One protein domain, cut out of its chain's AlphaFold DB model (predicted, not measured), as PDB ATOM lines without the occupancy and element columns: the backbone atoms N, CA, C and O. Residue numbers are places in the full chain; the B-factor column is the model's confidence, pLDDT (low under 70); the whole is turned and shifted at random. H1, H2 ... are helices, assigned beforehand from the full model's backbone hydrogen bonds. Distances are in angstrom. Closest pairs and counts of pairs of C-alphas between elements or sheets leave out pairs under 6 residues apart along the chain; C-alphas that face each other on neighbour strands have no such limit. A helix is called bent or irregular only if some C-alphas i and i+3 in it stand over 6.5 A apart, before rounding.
ATOM      1  N   ILE A 306     -13.849  47.138 -35.841       93.81
ATOM      2  CA  ILE A 306     -13.795  45.665 -35.764       93.81
ATOM      3  C   ILE A 306     -13.759  45.175 -34.307       93.81
ATOM      4  O   ILE A 306     -14.230  44.070 -34.040       93.81
ATOM      5  N   GLN A 307     -13.300  45.987 -33.348       92.38
ATOM      6  CA  GLN A 307     -13.319  45.642 -31.916       92.38
ATOM      7  C   GLN A 307     -14.709  45.247 -31.407       92.38
ATOM      8  O   GLN A 307     -14.823  44.459 -30.471       92.38
ATOM      9  N   VAL A 308     -15.771  45.726 -32.065       91.75
ATOM     10  CA  VAL A 308     -17.151  45.335 -31.765       91.75
ATOM     11  C   VAL A 308     -17.382  43.827 -31.881       91.75
ATOM     12  O   VAL A 308     -18.260  43.296 -31.221       91.75
ATOM     13  N   LEU A 309     -16.581  43.117 -32.676       91.06
ATOM     14  CA  LEU A 309     -16.673  41.664 -32.829       91.06
ATOM     15  C   LEU A 309     -16.126  40.901 -31.614       91.06
ATOM     16  O   LEU A 309     -16.360  39.699 -31.496       91.06
ATOM     17  N   HIS A 310     -15.395  41.563 -30.713       91.44
ATOM     18  CA  HIS A 310     -14.916  40.925 -29.497       91.44
ATOM     19  C   HIS A 310     -16.098  40.624 -28.552       91.44
ATOM     20  O   HIS A 310     -16.913  41.513 -28.305       91.44
ATOM     21  N   PRO A 311     -16.185  39.429 -27.933       88.06
ATOM     22  CA  PRO A 311     -17.314  39.078 -27.064       88.06
ATOM     23  C   PRO A 311     -17.562  40.056 -25.908       88.06
ATOM     24  O   PRO A 311     -18.702  40.239 -25.499       88.06
ATOM     25  N   VAL A 312     -16.521  40.721 -25.391       87.88
ATOM     26  CA  VAL A 312     -16.668  41.723 -24.313       87.88
ATOM     27  C   VAL A 312     -17.396  42.983 -24.778       87.88
ATOM     28  O   VAL A 312     -18.034  43.627 -23.950       87.88
ATOM     29  N   ALA A 313     -17.402  43.295 -26.080       86.31
ATOM     30  CA  ALA A 313     -18.231  44.376 -26.604       86.31
ATOM     31  C   ALA A 313     -19.714  44.148 -26.268       86.31
ATOM     32  O   ALA A 313     -20.438  45.118 -26.094       86.31
ATOM     33  N   ARG A 314     -20.142  42.895 -26.031       81.62
ATOM     34  CA  ARG A 314     -21.491  42.557 -25.546       81.62
ATOM     35  C   ARG A 314     -21.853  43.066 -24.146       81.62
ATOM     36  O   ARG A 314     -22.935  42.793 -23.654       81.62
ATOM     37  N   LYS A 315     -20.952  43.776 -23.475       85.44
ATOM     38  CA  LYS A 315     -21.228  44.430 -22.189       85.44
ATOM     39  C   LYS A 315     -21.416  45.939 -22.322       85.44
ATOM     40  O   LYS A 315     -21.819  46.583 -21.361       85.44
ATOM     41  N   GLU A 316     -21.092  46.512 -23.480       85.94
ATOM     42  CA  GLU A 316     -21.233  47.946 -23.716       85.94
ATOM     43  C   GLU A 316     -22.706  48.317 -23.984       85.94
ATOM     44  O   GLU A 316     -23.476  47.496 -24.477       85.94
ATOM     45  N   PRO A 317     -23.137  49.557 -23.705       86.88
ATOM     46  CA  PRO A 317     -24.501  49.984 -24.004       86.88
ATOM     47  C   PRO A 317     -24.870  49.796 -25.489       86.88
ATOM     48  O   PRO A 317     -24.165  50.279 -26.381       86.88
ATOM     49  N   VAL A 318     -26.006  49.140 -25.763       85.69
ATOM     50  CA  VAL A 318     -26.475  48.792 -27.125       85.69
ATOM     51  C   VAL A 318     -26.505  50.005 -28.061       85.69
ATOM     52  O   VAL A 318     -26.091  49.924 -29.219       85.69
ATOM     53  N   ASN A 319     -26.935  51.165 -27.560       84.62
ATOM     54  CA  ASN A 319     -26.976  52.418 -28.318       84.62
ATOM     55  C   ASN A 319     -25.591  52.859 -28.838       84.62
ATOM     56  O   ASN A 319     -25.496  53.373 -29.954       84.62
ATOM     57  N   LYS A 320     -24.520  52.625 -28.071       85.12
ATOM     58  CA  LYS A 320     -23.134  52.918 -28.469       85.12
ATOM     59  C   LYS A 320     -22.652  51.935 -29.538       85.12
ATOM     60  O   LYS A 320     -22.042  52.344 -30.526       85.12
ATOM     61  N   ILE A 321     -22.965  50.653 -29.367       88.81
ATOM     62  CA  ILE A 321     -22.515  49.568 -30.246       88.81
ATOM     63  C   ILE A 321     -23.174  49.623 -31.618       88.81
ATOM     64  O   ILE A 321     -22.483  49.492 -32.626       88.81
ATOM     65  N   ILE A 322     -24.485  49.868 -31.681       89.94
ATOM     66  CA  ILE A 322     -25.240  49.938 -32.941       89.94
ATOM     67  C   ILE A 322     -24.584  50.913 -33.926       89.94
ATOM     68  O   ILE A 322     -24.462  50.615 -35.114       89.94
ATOM     69  N   GLY A 323     -24.115  52.067 -33.441       90.31
ATOM     70  CA  GLY A 323     -23.406  53.041 -34.273       90.31
ATOM     71  C   GLY A 323     -22.085  52.507 -34.841       90.31
ATOM     72  O   GLY A 323     -21.729  52.826 -35.977       90.31
ATOM     73  N   VAL A 324     -21.369  51.676 -34.080       91.62
ATOM     74  CA  VAL A 324     -20.126  51.020 -34.517       91.62
ATOM     75  C   VAL A 324     -20.417  49.906 -35.519       91.62
ATOM     76  O   VAL A 324     -19.770  49.864 -36.561       91.62
ATOM     77  N   VAL A 325     -21.427  49.068 -35.265       91.62
ATOM     78  CA  VAL A 325     -21.846  47.984 -36.171       91.62
ATOM     79  C   VAL A 325     -22.257  48.543 -37.533       91.62
ATOM     80  O   VAL A 325     -21.727  48.110 -38.551       91.62
ATOM     81  N   LYS A 326     -23.107  49.581 -37.565       90.94
ATOM     82  CA  LYS A 326     -23.496  50.262 -38.817       90.94
ATOM     83  C   LYS A 326     -22.283  50.768 -39.599       90.94
ATOM     84  O   LYS A 326     -22.206  50.612 -40.817       90.94
ATOM     85  N   ARG A 327     -21.326  51.386 -38.900       92.00
ATOM     86  CA  ARG A 327     -20.092  51.896 -39.512       92.00
ATOM     87  C   ARG A 327     -19.260  50.756 -40.092       92.00
ATOM     88  O   ARG A 327     -18.826  50.866 -41.233       92.00
ATOM     89  N   LEU A 328     -19.072  49.677 -39.333       92.81
ATOM     90  CA  LEU A 328     -18.303  48.512 -39.757       92.81
ATOM     91  C   LEU A 328     -18.911  47.859 -41.001       92.81
ATOM     92  O   LEU A 328     -18.192  47.638 -41.971       92.81
ATOM     93  N   THR A 329     -20.223  47.623 -41.009       90.94
ATOM     94  CA  THR A 329     -20.924  47.044 -42.164       90.94
ATOM     95  C   THR A 329     -20.792  47.918 -43.404       90.94
ATOM     96  O   THR A 329     -20.509  47.411 -44.482       90.94
ATOM     97  N   LYS A 330     -20.890  49.248 -43.263       89.69
ATOM     98  CA  LYS A 330     -20.644  50.173 -44.378       89.69
ATOM     99  C   LYS A 330     -19.205  50.103 -44.905       89.69
ATOM    100  O   LYS A 330     -18.986  50.279 -46.093       89.69
ATOM    101  N   MET A 331     -18.220  49.882 -44.034       91.12
ATOM    102  CA  MET A 331     -16.815  49.730 -44.441       91.12
ATOM    103  C   MET A 331     -16.512  48.357 -45.060       91.12
ATOM    104  O   MET A 331     -15.480  48.201 -45.709       91.12
ATOM    105  N   LEU A 332     -17.389  47.373 -44.847       91.12
ATOM    106  CA  LEU A 332     -17.280  45.994 -45.324       91.12
ATOM    107  C   LEU A 332     -18.474  45.611 -46.216       91.12
ATOM    108  O   LEU A 332     -18.925  44.467 -46.182       91.12
ATOM    109  N   SER A 333     -18.965  46.540 -47.041       87.81
ATOM    110  CA  SER A 333     -20.115  46.347 -47.945       87.81
ATOM    111  C   SER A 333     -19.943  45.190 -48.932       87.81
ATOM    112  O   SER A 333     -20.914  44.557 -49.328       87.81
ATOM    113  N   ARG A 334     -18.699  44.836 -49.274       88.00
ATOM    114  CA  ARG A 334     -18.390  43.649 -50.093       88.00
ATOM    115  C   ARG A 334     -18.574  42.319 -49.356       88.00
ATOM    116  O   ARG A 334     -18.639  41.278 -50.005       88.00
ATOM    117  N   CYS A 335     -18.588  42.342 -48.025       86.25
ATOM    118  CA  CYS A 335     -18.760  41.163 -47.173       86.25
ATOM    119  C   CYS A 335     -20.184  41.037 -46.634       86.25
ATOM    120  O   CYS A 335     -20.624  39.925 -46.367       86.25
ATOM    121  N   VAL A 336     -20.866  42.166 -46.433       86.50
ATOM    122  CA  VAL A 336     -22.187  42.238 -45.815       86.50
ATOM    123  C   VAL A 336     -23.082  43.108 -46.682       86.50
ATOM    124  O   VAL A 336     -22.789  44.287 -46.897       86.50
ATOM    125  N   GLN A 337     -24.173  42.521 -47.165       85.38
ATOM    126  CA  GLN A 337     -25.142  43.222 -47.999       85.38
ATOM    127  C   GLN A 337     -25.935  44.227 -47.152       85.38
ATOM    128  O   GLN A 337     -26.223  43.975 -45.980       85.38
ATOM    129  N   GLN A 338     -26.278  45.389 -47.714       81.69
ATOM    130  CA  GLN A 338     -26.963  46.444 -46.950       81.69
ATOM    131  C   GLN A 338     -28.379  46.029 -46.531       81.69
ATOM    132  O   GLN A 338     -28.877  46.482 -45.505       81.69
ATOM    133  N   GLU A 339     -29.004  45.123 -47.277       86.62
ATOM    134  CA  GLU A 339     -30.315  44.550 -46.980       86.62
ATOM    135  C   GLU A 339     -30.296  43.689 -45.707       86.62
ATOM    136  O   GLU A 339     -31.311  43.556 -45.029       86.62
ATOM    137  N   GLU A 340     -29.138  43.138 -45.333       87.94
ATOM    138  CA  GLU A 340     -28.976  42.358 -44.099       87.94
ATOM    139  C   GLU A 340     -28.814  43.250 -42.863       87.94
ATOM    140  O   GLU A 340     -28.689  42.749 -41.742       87.94
ATOM    141  N   MET A 341     -28.803  44.575 -43.041       88.44
ATOM    142  CA  MET A 341     -28.419  45.474 -41.970       88.44
ATOM    143  C   MET A 341     -29.405  45.449 -40.805       88.44
ATOM    144  O   MET A 341     -28.971  45.347 -39.660       88.44
ATOM    145  N   ASP A 342     -30.710  45.464 -41.068       89.81
ATOM    146  CA  ASP A 342     -31.714  45.408 -39.999       89.81
ATOM    147  C   ASP A 342     -31.613  44.105 -39.202       89.81
ATOM    148  O   ASP A 342     -31.554  44.142 -37.973       89.81
ATOM    149  N   LYS A 343     -31.434  42.970 -39.892       91.06
ATOM    150  CA  LYS A 343     -31.223  41.663 -39.257       91.06
ATOM    151  C   LYS A 343     -30.008  41.672 -38.325       91.06
ATOM    152  O   LYS A 343     -30.105  41.233 -37.184       91.06
ATOM    153  N   ILE A 344     -28.870  42.190 -38.789       89.56
ATOM    154  CA  ILE A 344     -27.646  42.271 -37.979       89.56
ATOM    155  C   ILE A 344     -27.872  43.162 -36.754       89.56
ATOM    156  O   ILE A 344     -27.434  42.833 -35.653       89.56
ATOM    157  N   LEU A 345     -28.549  44.298 -36.921       89.06
ATOM    158  CA  LEU A 345     -28.829  45.200 -35.806       89.06
ATOM    159  C   LEU A 345     -29.776  44.573 -34.783       89.06
ATOM    160  O   LEU A 345     -29.584  44.796 -33.589       89.06
ATOM    161  N   ASP A 346     -30.748  43.781 -35.225       89.19
ATOM    162  CA  ASP A 346     -31.648  43.046 -34.340       89.19
ATOM    163  C   ASP A 346     -30.915  41.953 -33.556       89.19
ATOM    164  O   ASP A 346     -31.106  41.847 -32.343       89.19
ATOM    165  N   GLU A 347     -29.984  41.225 -34.180       87.75
ATOM    166  CA  GLU A 347     -29.113  40.278 -33.466       87.75
ATOM    167  C   GLU A 347     -28.315  40.974 -32.349       87.75
ATOM    168  O   GLU A 347     -28.230  40.469 -31.227       87.75
ATOM    169  N   TRP A 348     -27.794  42.177 -32.614       85.12
ATOM    170  CA  TRP A 348     -27.104  42.992 -31.608       85.12
ATOM    171  C   TRP A 348     -28.031  43.586 -30.541       85.12
ATOM    172  O   TRP A 348     -27.541  43.940 -29.475       85.12
ATOM    173  N   ARG A 349     -29.341  43.702 -30.782       84.50
ATOM    174  CA  ARG A 349     -30.315  44.167 -29.775       84.50
ATOM    175  C   ARG A 349     -30.762  43.052 -28.838       84.50
ATOM    176  O   ARG A 349     -31.036  43.332 -27.681       84.50
ATOM    177  N   ILE A 350     -30.848  41.820 -29.339       80.81
ATOM    178  CA  ILE A 350     -31.327  40.654 -28.576       80.81
ATOM    179  C   ILE A 350     -30.204  40.030 -27.733       80.81
ATOM    180  O   ILE A 350     -30.468  39.397 -26.717       80.81
ATOM    181  N   CYS A 351     -28.940  40.203 -28.130       65.00
ATOM    182  CA  CYS A 351     -27.788  39.654 -27.404       65.00
ATOM    183  C   CYS A 351     -27.429  40.383 -26.084       65.00
ATOM    184  O   CYS A 351     -26.379  40.056 -25.523       65.00
ATOM    185  N   PHE A 352     -28.241  41.343 -25.610       55.16
ATOM    186  CA  PHE A 352     -28.007  42.150 -24.398       55.16
ATOM    187  C   PHE A 352     -29.178  42.096 -23.429       55.16
ATOM    188  O   PHE A 352     -30.331  42.222 -23.900       55.16
TER     189      PHE A 352
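What this domain is: This is residues 306 to 352 of the 352 residues of an uncharacterized protein of Araneus ventricosus (UniProt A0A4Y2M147). Picture a helical hairpin: two long helices, H3 and H4, lie side by side and run opposite ways, joined at one end by a short loop. Before them come two short helices, of which H1 packs on H3, while H2 lies near H3 without clearly touching it. The printed part has 47 residues with four named helices, in the order H1, H2, H3, H4, and no named strand; its class is all helix. The whole is compact, with a radius of gyration of the C-alphas of 10.2 A, and spans 28 by 19 by 15 A.

Where its parts are: Find C-alpha 306 at (-13.795, 45.665, -35.764); there H1 begins, residues 306 to 309, 5.7 A long. After His 310, H2 takes residues 311 to 315 over 8.2 A. Look next at C-alpha 318, at (-26.475, 48.792, -27.125), where H3 begins; it runs 19.9 A to Met 331. H4 covers residues 338 to 350 in 19.8 A, ending at (-31.327, 40.654, -28.576); it is irregular, with C-alphas 339 and 342 7.2 A apart.

How they stand to each other: Start at H1, which touches H3; their closest C-alphas, of Ile 306 and Leu 328, are 6.7 A apart. H2 and H3 are close but not clearly touching, closest at the C-alphas of Ala 313 and Ile 321, 7.7 A. H3 and H4 form a hairpin and touch, with a shallow tilt of 25 degrees, opposite ways; their closest C-alphas, of Val 318 and Arg 349, are 6.6 A apart. H1 and H4 are apart. In the backbones, O i to N i+4 pairs within hydrogen-bond range number 8 of 10 in H3, 7 of 9 in H4 and 0 of 1 in H2, where 2 of 2 O i to N i+3 pairs are within range; H1 is too short for an i+4 pair.

The domain as a whole: The C-alphas farthest apart, of Lys 315 and Arg 334, are 28.1 A apart. The printed part has no cut and no long link. Look for pLDDT under 70 at residues 351 to 352, the latter the chain's last.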